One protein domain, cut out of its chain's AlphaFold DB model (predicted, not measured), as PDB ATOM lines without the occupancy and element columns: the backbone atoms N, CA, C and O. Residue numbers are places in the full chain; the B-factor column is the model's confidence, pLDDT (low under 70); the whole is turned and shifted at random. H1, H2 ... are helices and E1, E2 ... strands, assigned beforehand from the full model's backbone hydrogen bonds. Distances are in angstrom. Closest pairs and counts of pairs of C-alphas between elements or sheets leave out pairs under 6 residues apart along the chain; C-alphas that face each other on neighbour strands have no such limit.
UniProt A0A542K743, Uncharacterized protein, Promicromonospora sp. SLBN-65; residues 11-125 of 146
ATOM      1  N   TRP A  11     -53.430  47.015  57.945       88.62
ATOM      2  CA  TRP A  11     -53.348  46.295  56.676       88.62
ATOM      3  C   TRP A  11     -51.914  45.995  56.224       88.62
ATOM      4  O   TRP A  11     -51.734  45.126  55.382       88.62
ATOM      5  N   GLU A  12     -50.884  46.644  56.768       89.38
ATOM      6  CA  GLU A  12     -49.481  46.332  56.449       89.38
ATOM      7  C   GLU A  12     -48.920  45.202  57.320       89.38
ATOM      8  O   GLU A  12     -47.958  44.539  56.931       89.38
ATOM      9  N   LEU A  13     -49.549  44.918  58.468       91.12
ATOM     10  CA  LEU A  13     -49.078  43.912  59.425       91.12
ATOM     11  C   LEU A  13     -48.835  42.519  58.817       91.12
ATOM     12  O   LEU A  13     -47.820  41.914  59.166       91.12
ATOM     13  N   PRO A  14     -49.686  41.975  57.921       92.94
ATOM     14  CA  PRO A  14     -49.411  40.677  57.303       92.94
ATOM     15  C   PRO A  14     -48.122  40.666  56.474       92.94
ATOM     16  O   PRO A  14     -47.395  39.677  56.490       92.94
ATOM     17  N   VAL A  15     -47.822  41.765  55.774       91.88
ATOM     18  CA  VAL A  15     -46.592  41.907  54.981       91.88
ATOM     19  C   VAL A  15     -45.388  42.076  55.897       91.88
ATOM     20  O   VAL A  15     -44.385  41.406  55.684       91.88
ATOM     21  N   LEU A  16     -45.492  42.893  56.947       91.19
ATOM     22  CA  LEU A  16     -44.404  43.078  57.913       91.19
ATOM     23  C   LEU A  16     -44.034  41.765  58.612       91.19
ATOM     24  O   LEU A  16     -42.865  41.401  58.641       91.19
ATOM     25  N   ARG A  17     -45.026  40.980  59.054       92.38
ATOM     26  CA  ARG A  17     -44.788  39.637  59.615       92.38
ATOM     27  C   ARG A  17     -44.126  38.693  58.613       92.38
ATOM     28  O   ARG A  17     -43.295  37.878  59.002       92.38
ATOM     29  N   ALA A  18     -44.503  38.779  57.336       91.56
ATOM     30  CA  ALA A  18     -43.860  38.000  56.287       91.56
ATOM     31  C   ALA A  18     -42.396  38.422  56.090       91.56
ATOM     32  O   ALA A  18     -41.541  37.550  55.991       91.56
ATOM     33  N   ILE A  19     -42.092  39.724  56.089       90.69
ATOM     34  CA  ILE A  19     -40.716  40.244  56.006       90.69
ATOM     35  C   ILE A  19     -39.888  39.777  57.204       90.69
ATOM     36  O   ILE A  19     -38.779  39.283  57.013       90.69
ATOM     37  N   ASP A  20     -40.429  39.873  58.418       90.50
ATOM     38  CA  ASP A  20     -39.745  39.405  59.626       90.50
ATOM     39  C   ASP A  20     -39.438  37.906  59.538       90.50
ATOM     40  O   ASP A  20     -38.313  37.487  59.791       90.50
ATOM     41  N   ALA A  21     -40.396  37.092  59.085       90.19
ATOM     42  CA  ALA A  21     -40.170  35.666  58.861       90.19
ATOM     43  C   ALA A  21     -39.130  35.394  57.758       90.19
ATOM     44  O   ALA A  21     -38.344  34.456  57.880       90.19
ATOM     45  N   VAL A  22     -39.096  36.212  56.701       88.50
ATOM     46  CA  VAL A  22     -38.108  36.113  55.615       88.50
ATOM     47  C   VAL A  22     -36.697  36.433  56.103       88.50
ATOM     48  O   VAL A  22     -35.765  35.724  55.734       88.50
ATOM     49  N   ARG A  23     -36.537  37.431  56.975       86.88
ATOM     50  CA  ARG A  23     -35.249  37.791  57.598       86.88
ATOM     51  C   ARG A  23     -34.687  36.708  58.520       86.88
ATOM     52  O   ARG A  23     -33.503  36.716  58.817       86.88
ATOM     53  N   LEU A  24     -35.526  35.779  58.974       87.81
ATOM     54  CA  LEU A  24     -35.103  34.625  59.772       87.81
ATOM     55  C   LEU A  24     -34.712  33.417  58.905       87.81
ATOM     56  O   LEU A  24     -34.328  32.375  59.442       87.81
ATOM     57  N   LEU A  25     -34.835  33.507  57.574       86.06
ATOM     58  CA  LEU A  25     -34.470  32.407  56.688       86.06
ATOM     59  C   LEU A  25     -32.941  32.279  56.566       86.06
ATOM     60  O   LEU A  25     -32.240  33.282  56.439       86.06
ATOM     61  N   PRO A  26     -32.403  31.046  56.529       81.25
ATOM     62  CA  PRO A  26     -30.969  30.830  56.367       81.25
ATOM     63  C   PRO A  26     -30.422  31.476  55.090       81.25
ATOM     64  O   PRO A  26     -31.005  31.327  54.010       81.25
ATOM     65  N   GLY A  27     -29.277  32.149  55.212       74.00
ATOM     66  CA  GLY A  27     -28.608  32.832  54.100       74.00
ATOM     67  C   GLY A  27     -29.220  34.183  53.729       74.00
ATOM     68  O   GLY A  27     -28.772  34.789  52.765       74.00
ATOM     69  N   LEU A  28     -30.225  34.645  54.476       70.88
ATOM     70  CA  LEU A  28     -30.884  35.935  54.306       70.88
ATOM     71  C   LEU A  28     -30.528  36.809  55.513       70.88
ATOM     72  O   LEU A  28     -31.360  37.085  56.369       70.88
ATOM     73  N   ASP A  29     -29.249  37.173  55.627       64.25
ATOM     74  CA  ASP A  29     -28.800  38.051  56.710       64.25
ATOM     75  C   ASP A  29     -29.533  39.393  56.602       64.25
ATOM     76  O   ASP A  29     -29.649  39.961  55.511       64.25
ATOM     77  N   ALA A  30     -30.028  39.903  57.731       57.06
ATOM     78  CA  ALA A  30     -30.875  41.095  57.782       57.06
ATOM     79  C   ALA A  30     -30.211  42.359  57.195       57.06
ATOM     80  O   ALA A  30     -30.918  43.303  56.850       57.06
ATOM     81  N   GLU A  31     -28.882  42.357  57.046       61.78
ATOM     82  CA  GLU A  31     -28.102  43.441  56.435       61.78
ATOM     83  C   GLU A  31     -27.947  43.323  54.906       61.78
ATOM     84  O   GLU A  31     -27.516  44.270  54.252       61.78
ATOM     85  N   HIS A  32     -28.310  42.185  54.305       69.19
ATOM     86  CA  HIS A  32     -28.104  41.941  52.873       69.19
ATOM     87  C   HIS A  32     -29.326  42.249  52.007       69.19
ATOM     88  O   HIS A  32     -29.162  42.495  50.813       69.19
ATOM     89  N   VAL A  33     -30.540  42.222  52.569       76.94
ATOM     90  CA  VAL A  33     -31.784  42.446  51.819       76.94
ATOM     91  C   VAL A  33     -32.697  43.410  52.570       76.94
ATOM     92  O   VAL A  33     -33.232  43.102  53.637       76.94
ATOM     93  N   GLU A  34     -32.931  44.563  51.959       82.56
ATOM     94  CA  GLU A  34     -33.892  45.561  52.408       82.56
ATOM     95  C   GLU A  34     -35.209  45.445  51.642       82.56
ATOM     96  O   GLU A  34     -35.268  44.944  50.516       82.56
ATOM     97  N   PHE A  35     -36.284  45.908  52.280       85.44
ATOM     98  CA  PHE A  35     -37.633  45.893  51.733       85.44
ATOM     99  C   PHE A  35     -38.234  47.297  51.792       85.44
ATOM    100  O   PHE A  35     -38.180  47.961  52.827       85.44
ATOM    101  N   ASP A  36     -38.847  47.730  50.690       86.38
ATOM    102  CA  ASP A  36     -39.625  48.969  50.632       86.38
ATOM    103  C   ASP A  36     -40.948  48.849  51.405       86.38
ATOM    104  O   ASP A  36     -41.408  47.766  51.775       86.38
ATOM    105  N   ARG A  37     -41.640  49.983  51.559       84.06
ATOM    106  CA  ARG A  37     -43.044  49.992  51.986       84.06
ATOM    107  C   ARG A  37     -43.946  49.308  50.961       84.06
ATOM    108  O   ARG A  37     -43.759  49.444  49.748       84.06
ATOM    109  N   VAL A  38     -44.984  48.641  51.462       88.81
ATOM    110  CA  VAL A  38     -46.037  48.081  50.615       88.81
ATOM    111  C   VAL A  38     -46.811  49.204  49.919       88.81
ATOM    112  O   VAL A  38     -47.158  50.222  50.515       88.81
ATOM    113  N   ARG A  39     -47.085  49.029  48.626       89.00
ATOM    114  CA  ARG A  39     -47.880  49.956  47.815       89.00
ATOM    115  C   ARG A  39     -49.134  49.264  47.310       89.00
ATOM    116  O   ARG A  39     -49.048  48.185  46.720       89.00
ATOM    117  N   PHE A  40     -50.276  49.921  47.484       88.69
ATOM    118  CA  PHE A  40     -51.577  49.469  46.998       88.69
ATOM    119  C   PHE A  40     -52.002  50.299  45.786       88.69
ATOM    120  O   PHE A  40     -51.829  51.516  45.776       88.69
ATOM    121  N   ALA A  41     -52.566  49.652  44.765       87.81
ATOM    122  CA  ALA A  41     -53.103  50.346  43.596       87.81
ATOM    123  C   ALA A  41     -54.594  50.044  43.419       87.81
ATOM    124  O   ALA A  41     -55.001  48.882  43.305       87.81
ATOM    125  N   ALA A  42     -55.393  51.107  43.365       83.94
ATOM    126  CA  ALA A  42     -56.823  51.080  43.089       83.94
ATOM    127  C   ALA A  42     -57.107  51.735  41.722       83.94
ATOM    128  O   ALA A  42     -56.380  52.642  41.319       83.94
ATOM    129  N   PRO A  43     -58.139  51.283  40.988       81.94
ATOM    130  CA  PRO A  43     -58.485  51.842  39.679       81.94
ATOM    131  C   PRO A  43     -59.065  53.263  39.767       81.94
ATOM    132  O   PRO A  43     -59.043  53.992  38.782       81.94
ATOM    133  N   SER A  44     -59.596  53.644  40.927       79.25
ATOM    134  CA  SER A  44     -60.129  54.971  41.219       79.25
ATOM    135  C   SER A  44     -60.198  55.181  42.730       79.25
ATOM    136  O   SER A  44     -60.125  54.227  43.510       79.25
ATOM    137  N   THR A  45     -60.367  56.432  43.152       75.38
ATOM    138  CA  THR A  45     -60.608  56.784  44.555       75.38
ATOM    139  C   THR A  45     -61.861  56.072  45.074       75.38
ATOM    140  O   THR A  45     -62.896  56.082  44.412       75.38
ATOM    141  N   GLY A  46     -61.760  55.422  46.237       71.62
ATOM    142  CA  GLY A  46     -62.866  54.683  46.867       71.62
ATOM    143  C   GLY A  46     -63.148  53.293  46.281       71.62
ATOM    144  O   GLY A  46     -63.942  52.547  46.849       71.62
ATOM    145  N   ALA A  47     -62.494  52.906  45.183       79.00
ATOM    146  CA  ALA A  47     -62.574  51.543  44.669       79.00
ATOM    147  C   ALA A  47     -61.647  50.598  45.454       79.00
ATOM    148  O   ALA A  47     -60.602  51.031  45.950       79.00
ATOM    149  N   PRO A  48     -61.968  49.291  45.524       84.06
ATOM    150  CA  PRO A  48     -61.066  48.318  46.118       84.06
ATOM    151  C   PRO A  48     -59.730  48.305  45.371       84.06
ATOM    152  O   PRO A  48     -59.672  48.331  44.133       84.06
ATOM    153  N   ALA A  49     -58.648  48.233  46.140       88.25
ATOM    154  CA  ALA A  49     -57.325  47.993  45.610       88.25
ATOM    155  C   ALA A  49     -57.321  46.655  44.863       88.25
ATOM    156  O   ALA A  49     -57.823  45.633  45.339       88.25
ATOM    157  N   ARG A  50     -56.751  46.669  43.659       87.38
ATOM    158  CA  ARG A  50     -56.631  45.489  42.796       87.38
ATOM    159  C   ARG A  50     -55.282  44.810  42.934       87.38
ATOM    160  O   ARG A  50     -55.151  43.667  42.499       87.38
ATOM    161  N   SER A  51     -54.296  45.502  43.495       89.44
ATOM    162  CA  SER A  51     -52.969  44.946  43.706       89.44
ATOM    163  C   SER A  51     -52.260  45.515  44.921       89.44
ATOM    164  O   SER A  51     -52.405  46.703  45.216       89.44
ATOM    165  N   ALA A  52     -51.436  44.676  45.543       90.75
ATOM    166  CA  ALA A  52     -50.455  45.042  46.557       90.75
ATOM    167  C   ALA A  52     -49.056  44.679  46.048       90.75
ATOM    168  O   ALA A  52     -48.869  43.616  45.450       90.75
ATOM    169  N   THR A  53     -48.088  45.569  46.252       90.62
ATOM    170  CA  THR A  53     -46.719  45.408  45.751       90.62
ATOM    171  C   THR A  53     -45.689  45.772  46.807       90.62
ATOM    172  O   THR A  53     -45.905  46.713  47.564       90.62
ATOM    173  N   ILE A  54     -44.570  45.057  46.832       90.31
ATOM    174  CA  ILE A  54     -43.398  45.385  47.647       90.31
ATOM    175  C   ILE A  54     -42.129  45.142  46.837       90.31
ATOM    176  O   ILE A  54     -42.089  44.247  45.988       90.31
ATOM    177  N   HIS A  55     -41.106  45.948  47.085       87.19
ATOM    178  CA  HIS A  55     -39.791  45.776  46.492       87.19
ATOM    179  C   HIS A  55     -38.807  45.244  47.526       87.19
ATOM    180  O   HIS A  55     -38.824  45.697  48.664       87.19
ATOM    181  N   ALA A  56     -37.943  44.327  47.106       85.31
ATOM    182  CA  ALA A  56     -36.759  43.912  47.841       85.31
ATOM    183  C   ALA A  56     -35.505  44.304  47.056       85.31
ATOM    184  O   ALA A  56     -35.507  44.213  45.825       85.31
ATOM    185  N   TYR A  57     -34.453  44.733  47.742       79.19
ATOM    186  CA  TYR A  57     -33.188  45.134  47.129       79.19
ATOM    187  C   TYR A  57     -32.001  44.849  48.044       79.19
ATOM    188  O   TYR A  57     -32.151  44.738  49.256       79.19
ATOM    189  N   GLN A  58     -30.812  44.728  47.453       75.81
ATOM    190  CA  GLN A  58     -29.561  44.619  48.199       75.81
ATOM    191  C   GLN A  58     -28.918  46.012  48.323       75.81
ATOM    192  O   GLN A  58     -28.649  46.624  47.287       75.81
ATOM    193  N   PRO A  59     -28.641  46.531  49.533       66.88
ATOM    194  CA  PRO A  59     -28.141  47.903  49.715       66.88
ATOM    195  C   PRO A  59     -26.734  48.136  49.148       66.88
ATOM    196  O   PRO A  59     -26.373  49.252  48.780       66.88
ATOM    197  N   VAL A  60     -25.925  47.075  49.091       64.44
ATOM    198  CA  VAL A  60     -24.476  47.149  48.837       64.44
ATOM    199  C   VAL A  60     -24.128  47.153  47.340       64.44
ATOM    200  O   VAL A  60     -23.018  47.522  46.959       64.44
ATOM    201  N   THR A  61     -25.052  46.753  46.460       57.75
ATOM    202  CA  THR A  61     -24.798  46.681  45.014       57.75
ATOM    203  C   THR A  61     -25.216  47.983  44.326       57.75
ATOM    204  O   THR A  61     -26.373  48.387  44.341       57.75
ATOM    205  N   SER A  62     -24.263  48.667  43.684       43.50
ATOM    206  CA  SER A  62     -24.442  49.981  43.032       43.50
ATOM    207  C   SER A  62     -25.315  49.968  41.756       43.50
ATOM    208  O   SER A  62     -25.266  50.902  40.958       43.50
ATOM    209  N   VAL A  63     -26.103  48.913  41.534       54.34
ATOM    210  CA  VAL A  63     -27.044  48.735  40.417       54.34
ATOM    211  C   VAL A  63     -28.338  48.175  41.010       54.34
ATOM    212  O   VAL A  63     -28.269  47.234  41.798       54.34
ATOM    213  N   PRO A  64     -29.520  48.715  40.660       53.03
ATOM    214  CA  PRO A  64     -30.752  48.372  41.350       53.03
ATOM    215  C   PRO A  64     -31.113  46.920  41.034       53.03
ATOM    216  O   PRO A  64     -31.594  46.622  39.949       53.03
ATOM    217  N   PHE A  65     -30.917  45.983  41.951       60.94
ATOM    218  CA  PHE A  65     -31.582  44.683  41.868       60.94
ATOM    219  C   PHE A  65     -32.856  44.775  42.685       60.94
ATOM    220  O   PHE A  65     -32.905  44.382  43.843       60.94
ATOM    221  N   THR A  66     -33.881  45.371  42.084       71.69
ATOM    222  CA  THR A  66     -35.185  45.509  42.723       71.69
ATOM    223  C   THR A  66     -36.044  44.319  42.324       71.69
ATOM    224  O   THR A  66     -36.515  44.232  41.187       71.69
ATOM    225  N   VAL A  67     -36.242  43.383  43.248       79.50
ATOM    226  CA  VAL A  67     -37.209  42.295  43.090       79.50
ATOM    227  C   VAL A  67     -38.564  42.814  43.539       79.50
ATOM    228  O   VAL A  67     -38.774  43.117  44.710       79.50
ATOM    229  N   LYS A  68     -39.502  42.933  42.604       84.25
ATOM    230  CA  LYS A  68     -40.870  43.353  42.891       84.25
ATOM    231  C   LYS A  68     -41.764  42.138  43.066       84.25
ATOM    232  O   LYS A  68     -41.963  41.380  42.122       84.25
ATOM    233  N   PHE A  69     -42.372  42.014  44.236       82.12
ATOM    234  CA  PHE A  69     -43.426  41.045  44.509       82.12
ATOM    235  C   PHE A  69     -44.776  41.742  44.377       82.12
ATOM    236  O   PHE A  69     -44.975  42.828  44.923       82.12
ATOM    237  N   ALA A  70     -45.697  41.148  43.625       83.75
ATOM    238  CA  ALA A  70     -46.995  41.730  43.329       83.75
ATOM    239  C   ALA A  70     -48.104  40.681  43.424       83.75
ATOM    240  O   ALA A  70     -48.033  39.636  42.782       83.75
ATOM    241  N   VAL A  71     -49.167  40.998  44.160       84.25
ATOM    242  CA  VAL A  71     -50.448  40.281  44.099       84.25
ATOM    243  C   VAL A  71     -51.419  41.120  43.281       84.25
ATOM    244  O   VAL A  71     -51.540  42.316  43.534       84.25
ATOM    245  N   ARG A  72     -52.127  40.511  42.327       82.88
ATOM    246  CA  ARG A  72     -53.250  41.106  41.589       82.88
ATOM    247  C   ARG A  72     -54.424  40.128  41.559       82.88
ATOM    248  O   ARG A  72     -54.428  39.179  40.777       82.88
ATOM    249  N   GLY A  73     -55.432  40.360  42.397       76.75
ATOM    250  CA  GLY A  73     -56.488  39.369  42.625       76.75
ATOM    251  C   GLY A  73     -55.894  38.060  43.161       76.75
ATOM    252  O   GLY A  73     -55.192  38.086  44.164       76.75
ATOM    253  N   ALA A  74     -56.130  36.940  42.472       72.56
ATOM    254  CA  ALA A  74     -55.560  35.631  42.822       72.56
ATOM    255  C   ALA A  74     -54.180  35.352  42.189       72.56
ATOM    256  O   ALA A  74     -53.597  34.295  42.417       72.56
ATOM    257  N   VAL A  75     -53.662  36.268  41.364       83.50
ATOM    258  CA  VAL A  75     -52.411  36.064  40.628       83.50
ATOM    259  C   VAL A  75     -51.257  36.718  41.378       83.50
ATOM    260  O   VAL A  75     -51.280  37.923  41.629       83.50
ATOM    261  N   PHE A  76     -50.233  35.930  41.694       84.62
ATOM    262  CA  PHE A  76     -48.967  36.410  42.238       84.62
ATOM    263  C   PHE A  76     -47.897  36.461  41.148       84.62
ATOM    264  O   PHE A  76     -47.806  35.556  40.320       84.62
ATOM    265  N   ALA A  77     -47.082  37.511  41.149       85.38
ATOM    266  CA  ALA A  77     -45.968  37.664  40.228       85.38
ATOM    267  C   ALA A  77     -44.745  38.249  40.934       85.38
ATOM    268  O   ALA A  77     -44.857  39.152  41.765       85.38
ATOM    269  N   VAL A  78     -43.574  37.769  40.522       81.56
ATOM    270  CA  VAL A  78     -42.275  38.347  40.869       81.56
ATOM    271  C   VAL A  78     -41.689  38.980  39.612       81.56
ATOM    272  O   VAL A  78     -41.774  38.386  38.540       81.56
ATOM    273  N   GLN A  79     -41.142  40.187  39.704       83.75
ATOM    274  CA  GLN A  79     -40.629  40.952  38.563       83.75
ATOM    275  C   GLN A  79     -39.250  41.545  38.878       83.75
ATOM    276  O   GLN A  79     -38.957  41.856  40.031       83.75
ATOM    277  N   VAL A  80     -38.427  41.718  37.841       78.56
ATOM    278  CA  VAL A  80     -37.231  42.588  37.851       78.56
ATOM    279  C   VAL A  80     -37.581  43.924  37.184       78.56
ATOM    280  O   VAL A  80     -38.749  44.183  36.895       78.56
ATOM    281  N   HIS A  81     -36.594  44.772  36.891       67.38
ATOM    282  CA  HIS A  81     -36.750  45.927  36.005       67.38
ATOM    283  C   HIS A  81     -37.367  45.532  34.660       67.38
ATOM    284  O   HIS A  81     -36.686  45.056  33.752       67.38
ATOM    285  N   GLY A  82     -38.678  45.726  34.541       61.91
ATOM    286  CA  GLY A  82     -39.448  45.456  33.333       61.91
ATOM    287  C   GLY A  82     -40.425  44.276  33.449       61.91
ATOM    288  O   GLY A  82     -40.538  43.624  34.483       61.91
ATOM    289  N   PRO A  83     -41.178  43.986  32.374       58.16
ATOM    290  CA  PRO A  83     -42.350  43.108  32.414       58.16
ATOM    291  C   PRO A  83     -42.024  41.604  32.416       58.16
ATOM    292  O   PRO A  83     -42.851  40.797  31.995       58.16
ATOM    293  N   ARG A  84     -40.830  41.192  32.858       68.06
ATOM    294  CA  ARG A  84     -40.436  39.777  32.852       68.06
ATOM    295  C   ARG A  84     -40.819  39.101  34.172       68.06
ATOM    296  O   ARG A  84     -40.399  39.590  35.222       68.06
ATOM    297  N   PRO A  85     -41.577  37.989  34.140       77.12
ATOM    298  CA  PRO A  85     -41.802  37.184  35.329       77.12
ATOM    299  C   PRO A  85     -40.482  36.548  35.771       77.12
ATOM    300  O   PRO A  85     -39.726  36.019  34.954       77.12
ATOM    301  N   LEU A  86     -40.205  36.616  37.066       78.31
ATOM    302  CA  LEU A  86     -39.036  36.022  37.692       78.31
ATOM    303  C   LEU A  86     -39.395  34.668  38.310       78.31
ATOM    304  O   LEU A  86     -40.458  34.515  38.909       78.31
ATOM    305  N   THR A  87     -38.496  33.695  38.189       86.19
ATOM    306  CA  THR A  87     -38.631  32.385  38.843       86.19
ATOM    307  C   THR A  87     -38.001  32.404  40.234       86.19
ATOM    308  O   THR A  87     -37.175  33.267  40.528       86.19
ATOM    309  N   VAL A  88     -38.313  31.409  41.072       88.19
ATOM    310  CA  VAL A  88     -37.653  31.210  42.379       88.19
ATOM    311  C   VAL A  88     -36.126  31.141  42.238       88.19
ATOM    312  O   VAL A  88     -35.411  31.763  43.017       88.19
ATOM    313  N   ALA A  89     -35.616  30.467  41.202       87.25
ATOM    314  CA  ALA A  89     -34.182  30.434  40.902       87.25
ATOM    315  C   ALA A  89     -33.619  31.821  40.552       87.25
ATOM    316  O   ALA A  89     -32.523  32.171  40.983       87.25
ATOM    317  N   GLY A  90     -34.386  32.638  39.825       85.75
ATOM    318  CA  GLY A  90     -34.037  34.036  39.585       85.75
ATOM    319  C   GLY A  90     -33.990  34.850  40.879       85.75
ATOM    320  O   GLY A  90     -33.070  35.641  41.057       85.75
ATOM    321  N   VAL A  91     -34.938  34.634  41.799       85.31
ATOM    322  CA  VAL A  91     -34.973  35.325  43.100       85.31
ATOM    323  C   VAL A  91     -33.764  34.927  43.937       85.31
ATOM    324  O   VAL A  91     -33.074  35.796  44.457       85.31
ATOM    325  N   ALA A  92     -33.469  33.627  44.005       86.88
ATOM    326  CA  ALA A  92     -32.299  33.093  44.691       86.88
ATOM    327  C   ALA A  92     -31.000  33.705  44.154       86.88
ATOM    328  O   ALA A  92     -30.166  34.164  44.926       86.88
ATOM    329  N   SER A  93     -30.861  33.777  42.827       85.62
ATOM    330  CA  SER A  93     -29.682  34.354  42.183       85.62
ATOM    331  C   SER A  93     -29.554  35.860  42.408       85.62
ATOM    332  O   SER A  93     -28.443  36.334  42.618       85.62
ATOM    333  N   LEU A  94     -30.653  36.616  42.333       81.62
ATOM    334  CA  LEU A  94     -30.630  38.075  42.478       81.62
ATOM    335  C   LEU A  94     -30.403  38.516  43.922       81.62
ATOM    336  O   LEU A  94     -29.704  39.495  44.150       81.62
ATOM    337  N   LEU A  95     -30.990  37.802  44.881       79.19
ATOM    338  CA  LEU A  95     -30.824  38.091  46.306       79.19
ATOM    339  C   LEU A  95     -29.628  37.355  46.922       79.19
ATOM    340  O   LEU A  95     -29.351  37.555  48.099       79.19
ATOM    341  N   GLN A  96     -28.927  36.528  46.138       81.00
ATOM    342  CA  GLN A  96     -27.789  35.703  46.563       81.00
ATOM    343  C   GLN A  96     -28.104  34.796  47.767       81.00
ATOM    344  O   GLN A  96     -27.292  34.625  48.670       81.00
ATOM    345  N   VAL A  97     -29.289  34.183  47.764       82.44
ATOM    346  CA  VAL A  97     -29.785  33.314  48.846       82.44
ATOM    347  C   VAL A  97     -29.930  31.865  48.367       82.44
ATOM    348  O   VAL A  97     -30.072  31.618  47.165       82.44
ATOM    349  N   PRO A  98     -29.970  30.876  49.278       88.81
ATOM    350  CA  PRO A  98     -30.296  29.500  48.918       88.81
ATOM    351  C   PRO A  98     -31.660  29.385  48.221       88.81
ATOM    352  O   PRO A  98     -32.618  30.065  48.589       88.81
ATOM    353  N   LEU A  99     -31.780  28.459  47.262       90.44
ATOM    354  CA  LEU A  99     -33.025  28.242  46.506       90.44
ATOM    355  C   LEU A  99     -34.219  27.923  47.422       90.44
ATOM    356  O   LEU A  99     -35.314  28.433  47.215       90.44
ATOM    357  N   SER A 100     -33.994  27.119  48.464       90.38
ATOM    358  CA  SER A 100     -35.007  26.777  49.468       90.38
ATOM    359  C   SER A 100     -35.467  27.987  50.287       90.38
ATOM    360  O   SER A 100     -36.644  28.083  50.633       90.38
ATOM    361  N   SER A 101     -34.565  28.926  50.579       89.75
ATOM    362  CA  SER A 101     -34.897  30.189  51.247       89.75
ATOM    363  C   SER A 101     -35.669  31.121  50.314       89.75
ATOM    364  O   SER A 101     -36.667  31.700  50.731       89.75
ATOM    365  N   ALA A 102     -35.286  31.210  49.035       89.50
ATOM    366  CA  ALA A 102     -36.027  31.984  48.038       89.50
ATOM    367  C   ALA A 102     -37.466  31.474  47.849       89.50
ATOM    368  O   ALA A 102     -38.399  32.272  47.787       89.50
ATOM    369  N   ASP A 103     -37.656  30.154  47.803       92.62
ATOM    370  CA  ASP A 103     -38.973  29.520  47.674       92.62
ATOM    371  C   ASP A 103     -39.889  29.843  48.867       92.62
ATOM    372  O   ASP A 103     -41.030  30.298  48.717       92.62
ATOM    373  N   ARG A 104     -39.347  29.700  50.083       92.38
ATOM    374  CA  ARG A 104     -40.050  30.074  51.318       92.38
ATOM    375  C   ARG A 104     -40.363  31.563  51.358       92.38
ATOM    376  O   ARG A 104     -41.470  31.929  51.744       92.38
ATOM    377  N   ALA A 105     -39.431  32.414  50.933       90.19
ATOM    378  CA  ALA A 105     -39.645  33.853  50.905       90.19
ATOM    379  C   ALA A 105     -40.765  34.253  49.942       90.19
ATOM    380  O   ALA A 105     -41.640  35.033  50.314       90.19
ATOM    381  N   VAL A 106     -40.795  33.664  48.745       90.94
ATOM    382  CA  VAL A 106     -41.880  33.854  47.773       90.94
ATOM    383  C   VAL A 106     -43.229  33.468  48.382       90.94
ATOM    384  O   VAL A 106     -44.178  34.246  48.300       90.94
ATOM    385  N   THR A 107     -43.299  32.319  49.052       93.31
ATOM    386  CA  THR A 107     -44.534  31.824  49.679       93.31
ATOM    387  C   THR A 107     -45.011  32.740  50.811       93.31
ATOM    388  O   THR A 107     -46.187  33.108  50.865       93.31
ATOM    389  N   LEU A 108     -44.105  33.148  51.707       93.62
ATOM    390  CA  LEU A 108     -44.411  34.046  52.825       93.62
ATOM    391  C   LEU A 108     -44.889  35.414  52.331       93.62
ATOM    392  O   LEU A 108     -45.908  35.919  52.803       93.62
ATOM    393  N   LEU A 109     -44.196  35.996  51.349       91.88
ATOM    394  CA  LEU A 109     -44.554  37.296  50.785       91.88
ATOM    395  C   LEU A 109     -45.858  37.238  49.989       91.88
ATOM    396  O   LEU A 109     -46.652  38.174  50.069       91.88
ATOM    397  N   GLN A 110     -46.131  36.146  49.273       93.06
ATOM    398  CA  GLN A 110     -47.419  35.938  48.614       93.06
ATOM    399  C   GLN A 110     -48.566  35.930  49.629       93.06
ATOM    400  O   GLN A 110     -49.560  36.638  49.438       93.06
ATOM    401  N   ALA A 111     -48.431  35.167  50.717       93.56
ATOM    402  CA  ALA A 111     -49.431  35.116  51.779       93.56
ATOM    403  C   ALA A 111     -49.602  36.484  52.462       93.56
ATOM    404  O   ALA A 111     -50.729  36.958  52.621       93.56
ATOM    405  N   GLY A 112     -48.492  37.154  52.791       93.12
ATOM    406  CA  GLY A 112     -48.484  38.482  53.406       93.12
ATOM    407  C   GLY A 112     -49.165  39.538  52.537       93.12
ATOM    408  O   GLY A 112     -50.078  40.218  52.999       93.12
ATOM    409  N   LEU A 113     -48.793  39.644  51.258       93.00
ATOM    410  CA  LEU A 113     -49.385  40.609  50.322       93.00
ATOM    411  C   LEU A 113     -50.867  40.338  50.060       93.00
ATOM    412  O   LEU A 113     -51.648  41.281  49.945       93.00
ATOM    413  N   THR A 114     -51.267  39.067  49.993       93.50
ATOM    414  CA  THR A 114     -52.678  38.689  49.835       93.50
ATOM    415  C   THR A 114     -53.483  39.097  51.068       93.50
ATOM    416  O   THR A 114     -54.525  39.739  50.941       93.50
ATOM    417  N   GLY A 115     -52.977  38.793  52.268       93.38
ATOM    418  CA  GLY A 115     -53.607  39.196  53.525       93.38
ATOM    419  C   GLY A 115     -53.714  40.714  53.657       93.38
ATOM    420  O   GLY A 115     -54.778  41.232  53.987       93.38
ATOM    421  N   ALA A 116     -52.644  41.435  53.324       92.81
ATOM    422  CA  ALA A 116     -52.628  42.891  53.338       92.81
ATOM    423  C   ALA A 116     -53.643  43.500  52.365       92.81
ATOM    424  O   ALA A 116     -54.376  44.414  52.737       92.81
ATOM    425  N   LEU A 117     -53.739  42.971  51.139       91.75
ATOM    426  CA  LEU A 117     -54.715  43.423  50.147       91.75
ATOM    427  C   LEU A 117     -56.158  43.215  50.627       91.75
ATOM    428  O   LEU A 117     -56.993  44.104  50.458       91.75
ATOM    429  N   ASN A 118     -56.439  42.072  51.256       91.38
ATOM    430  CA  ASN A 118     -57.762  41.763  51.796       91.38
ATOM    431  C   ASN A 118     -58.141  42.718  52.934       91.38
ATOM    432  O   ASN A 118     -59.181  43.367  52.851       91.38
ATOM    433  N   ILE A 119     -57.272  42.886  53.937       92.00
ATOM    434  CA  ILE A 119     -57.529  43.792  55.070       92.00
ATOM    435  C   ILE A 119     -57.656  45.240  54.584       92.00
ATOM    436  O   ILE A 119     -58.570  45.951  54.999       92.00
ATOM    437  N   HIS A 120     -56.776  45.677  53.676       90.38
ATOM    438  CA  HIS A 120     -56.854  47.009  53.079       90.38
ATOM    439  C   HIS A 120     -58.230  47.238  52.443       90.38
ATOM    440  O   HIS A 120     -58.873  48.257  52.704       90.38
ATOM    441  N   ASN A 121     -58.700  46.285  51.636       89.75
ATOM    442  CA  ASN A 121     -60.002  46.376  50.988       89.75
ATOM    443  C   ASN A 121     -61.156  46.340  51.989       89.75
ATOM    444  O   ASN A 121     -62.069  47.144  51.850       89.75
ATOM    445  N   GLU A 122     -61.125  45.491  53.014       88.69
ATOM    446  CA  GLU A 122     -62.170  45.445  54.047       88.69
ATOM    447  C   GLU A 122     -62.317  46.780  54.789       88.69
ATOM    448  O   GLU A 122     -63.431  47.278  54.962       88.69
ATOM    449  N   VAL A 123     -61.202  47.396  55.189       86.50
ATOM    450  CA  VAL A 123     -61.204  48.679  55.910       86.50
ATOM    451  C   VAL A 123     -61.750  49.807  55.027       86.50
ATOM    452  O   VAL A 123     -62.612  50.583  55.450       86.50
ATOM    453  N   HIS A 124     -61.305  49.880  53.772       80.88
ATOM    454  CA  HIS A 124     -61.670  50.980  52.876       80.88
ATOM    455  C   HIS A 124     -63.041  50.794  52.206       80.88
ATOM    456  O   HIS A 124     -63.694  51.781  51.876       80.88
ATOM    457  N   THR A 125     -63.542  49.561  52.072       74.25
ATOM    458  CA  THR A 125     -64.915  49.302  51.597       74.25
ATOM    459  C   THR A 125     -65.965  49.522  52.687       74.25
ATOM    460  O   THR A 125     -67.030  50.061  52.388       74.25
TER     461      THR A 125
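AT A GLANCE: This is residues 11 to 125 of the 146 residues of an uncharacterized protein of Promicromonospora sp. SLBN-65 (UniProt A0A542K743). A twisted four-stranded sheet is covered on one face by a long helix, H3, that runs slantwise over it; a shorter helix, H1, packs along H3 on the side away from the sheet, and H2 sits over the sheet's face at one end, packed crosswise on the first part of H3. The 115 printed residues hold three named helices and four named strands, in the order H1 E1 E2 E3 E4 H2 H3, of mixed class. The sheet, order E1 - E2 - E3 - E4, is antiparallel throughout and a meander, each strand the neighbour of the one before. The whole is compact, with a radius of gyration of the C-alphas of 13.9 A and spans of 40 by 28 by 23 A.

IN THESE COORDINATES: H1, residues 13 to 23, begins at C-alpha 13 (-49.078, 43.912, 59.425) and is 15.2 A long. E1 is residues 39 to 41, 6.7 A; E2 is residues 51 to 57, 20.1 A, beginning at C-alpha 51 (-52.969, 44.946, 43.706). E3 is residues 67 to 72, 16.2 A, and E4 is residues 75 to 79, 12.9 A. H2 is residues 88 to 95, 10.5 A. H3, residues 99 to 125, is 38.6 A long and ends at C-alpha 125 (-64.915, 49.302, 51.597).

HOW THE PARTS SIT: The sheet is twisted, its C-alphas lying up to 4.1 A off its best plane. In the hairpin E1 and E2, N 39 and O 53 are 2.8 A apart; in E2 and E3, N 54 and O 69 are 3.0 A apart; in E3 and E4, N 70 and O 77 are 2.9 A apart. Residues 34 to 35 pair, antiparallel, with residues 56 to 57 of E2. H3 is on the sheet at a height of 8.4 A, over E2, E3 and E4, at 43 degrees to E3 on the local plane. H2 is on the same face at a height of 9.3 A, only just over E4, on which 3 of its C-alphas fall. H1 touches H3 residues 104 to 116 alone, at a shallow tilt of 11 degrees, opposite ways; their closest C-alphas, of Val 15 and Gly 112, are 4.2 A apart. H2 touches H3 residues 99 to 106 alone, about perpendicular at 87 degrees; their closest C-alphas, of Ala 92 and Ala 102, are 5.1 A apart. H1 and H2 are apart. In H1, H2 and H3 every O i to N i+4 pair is within hydrogen-bond range.

THE WHOLE: The two C-alphas farthest apart, of Ser 62 and Thr 125, are 41.4 A apart. The printed part has no cut. The link from H1 to E1, residues 24 to 38, is long. Mean pLDDT of the printed part is 82.7; residues 29 to 32, 59 to 65 and 81 to 84 are under 70.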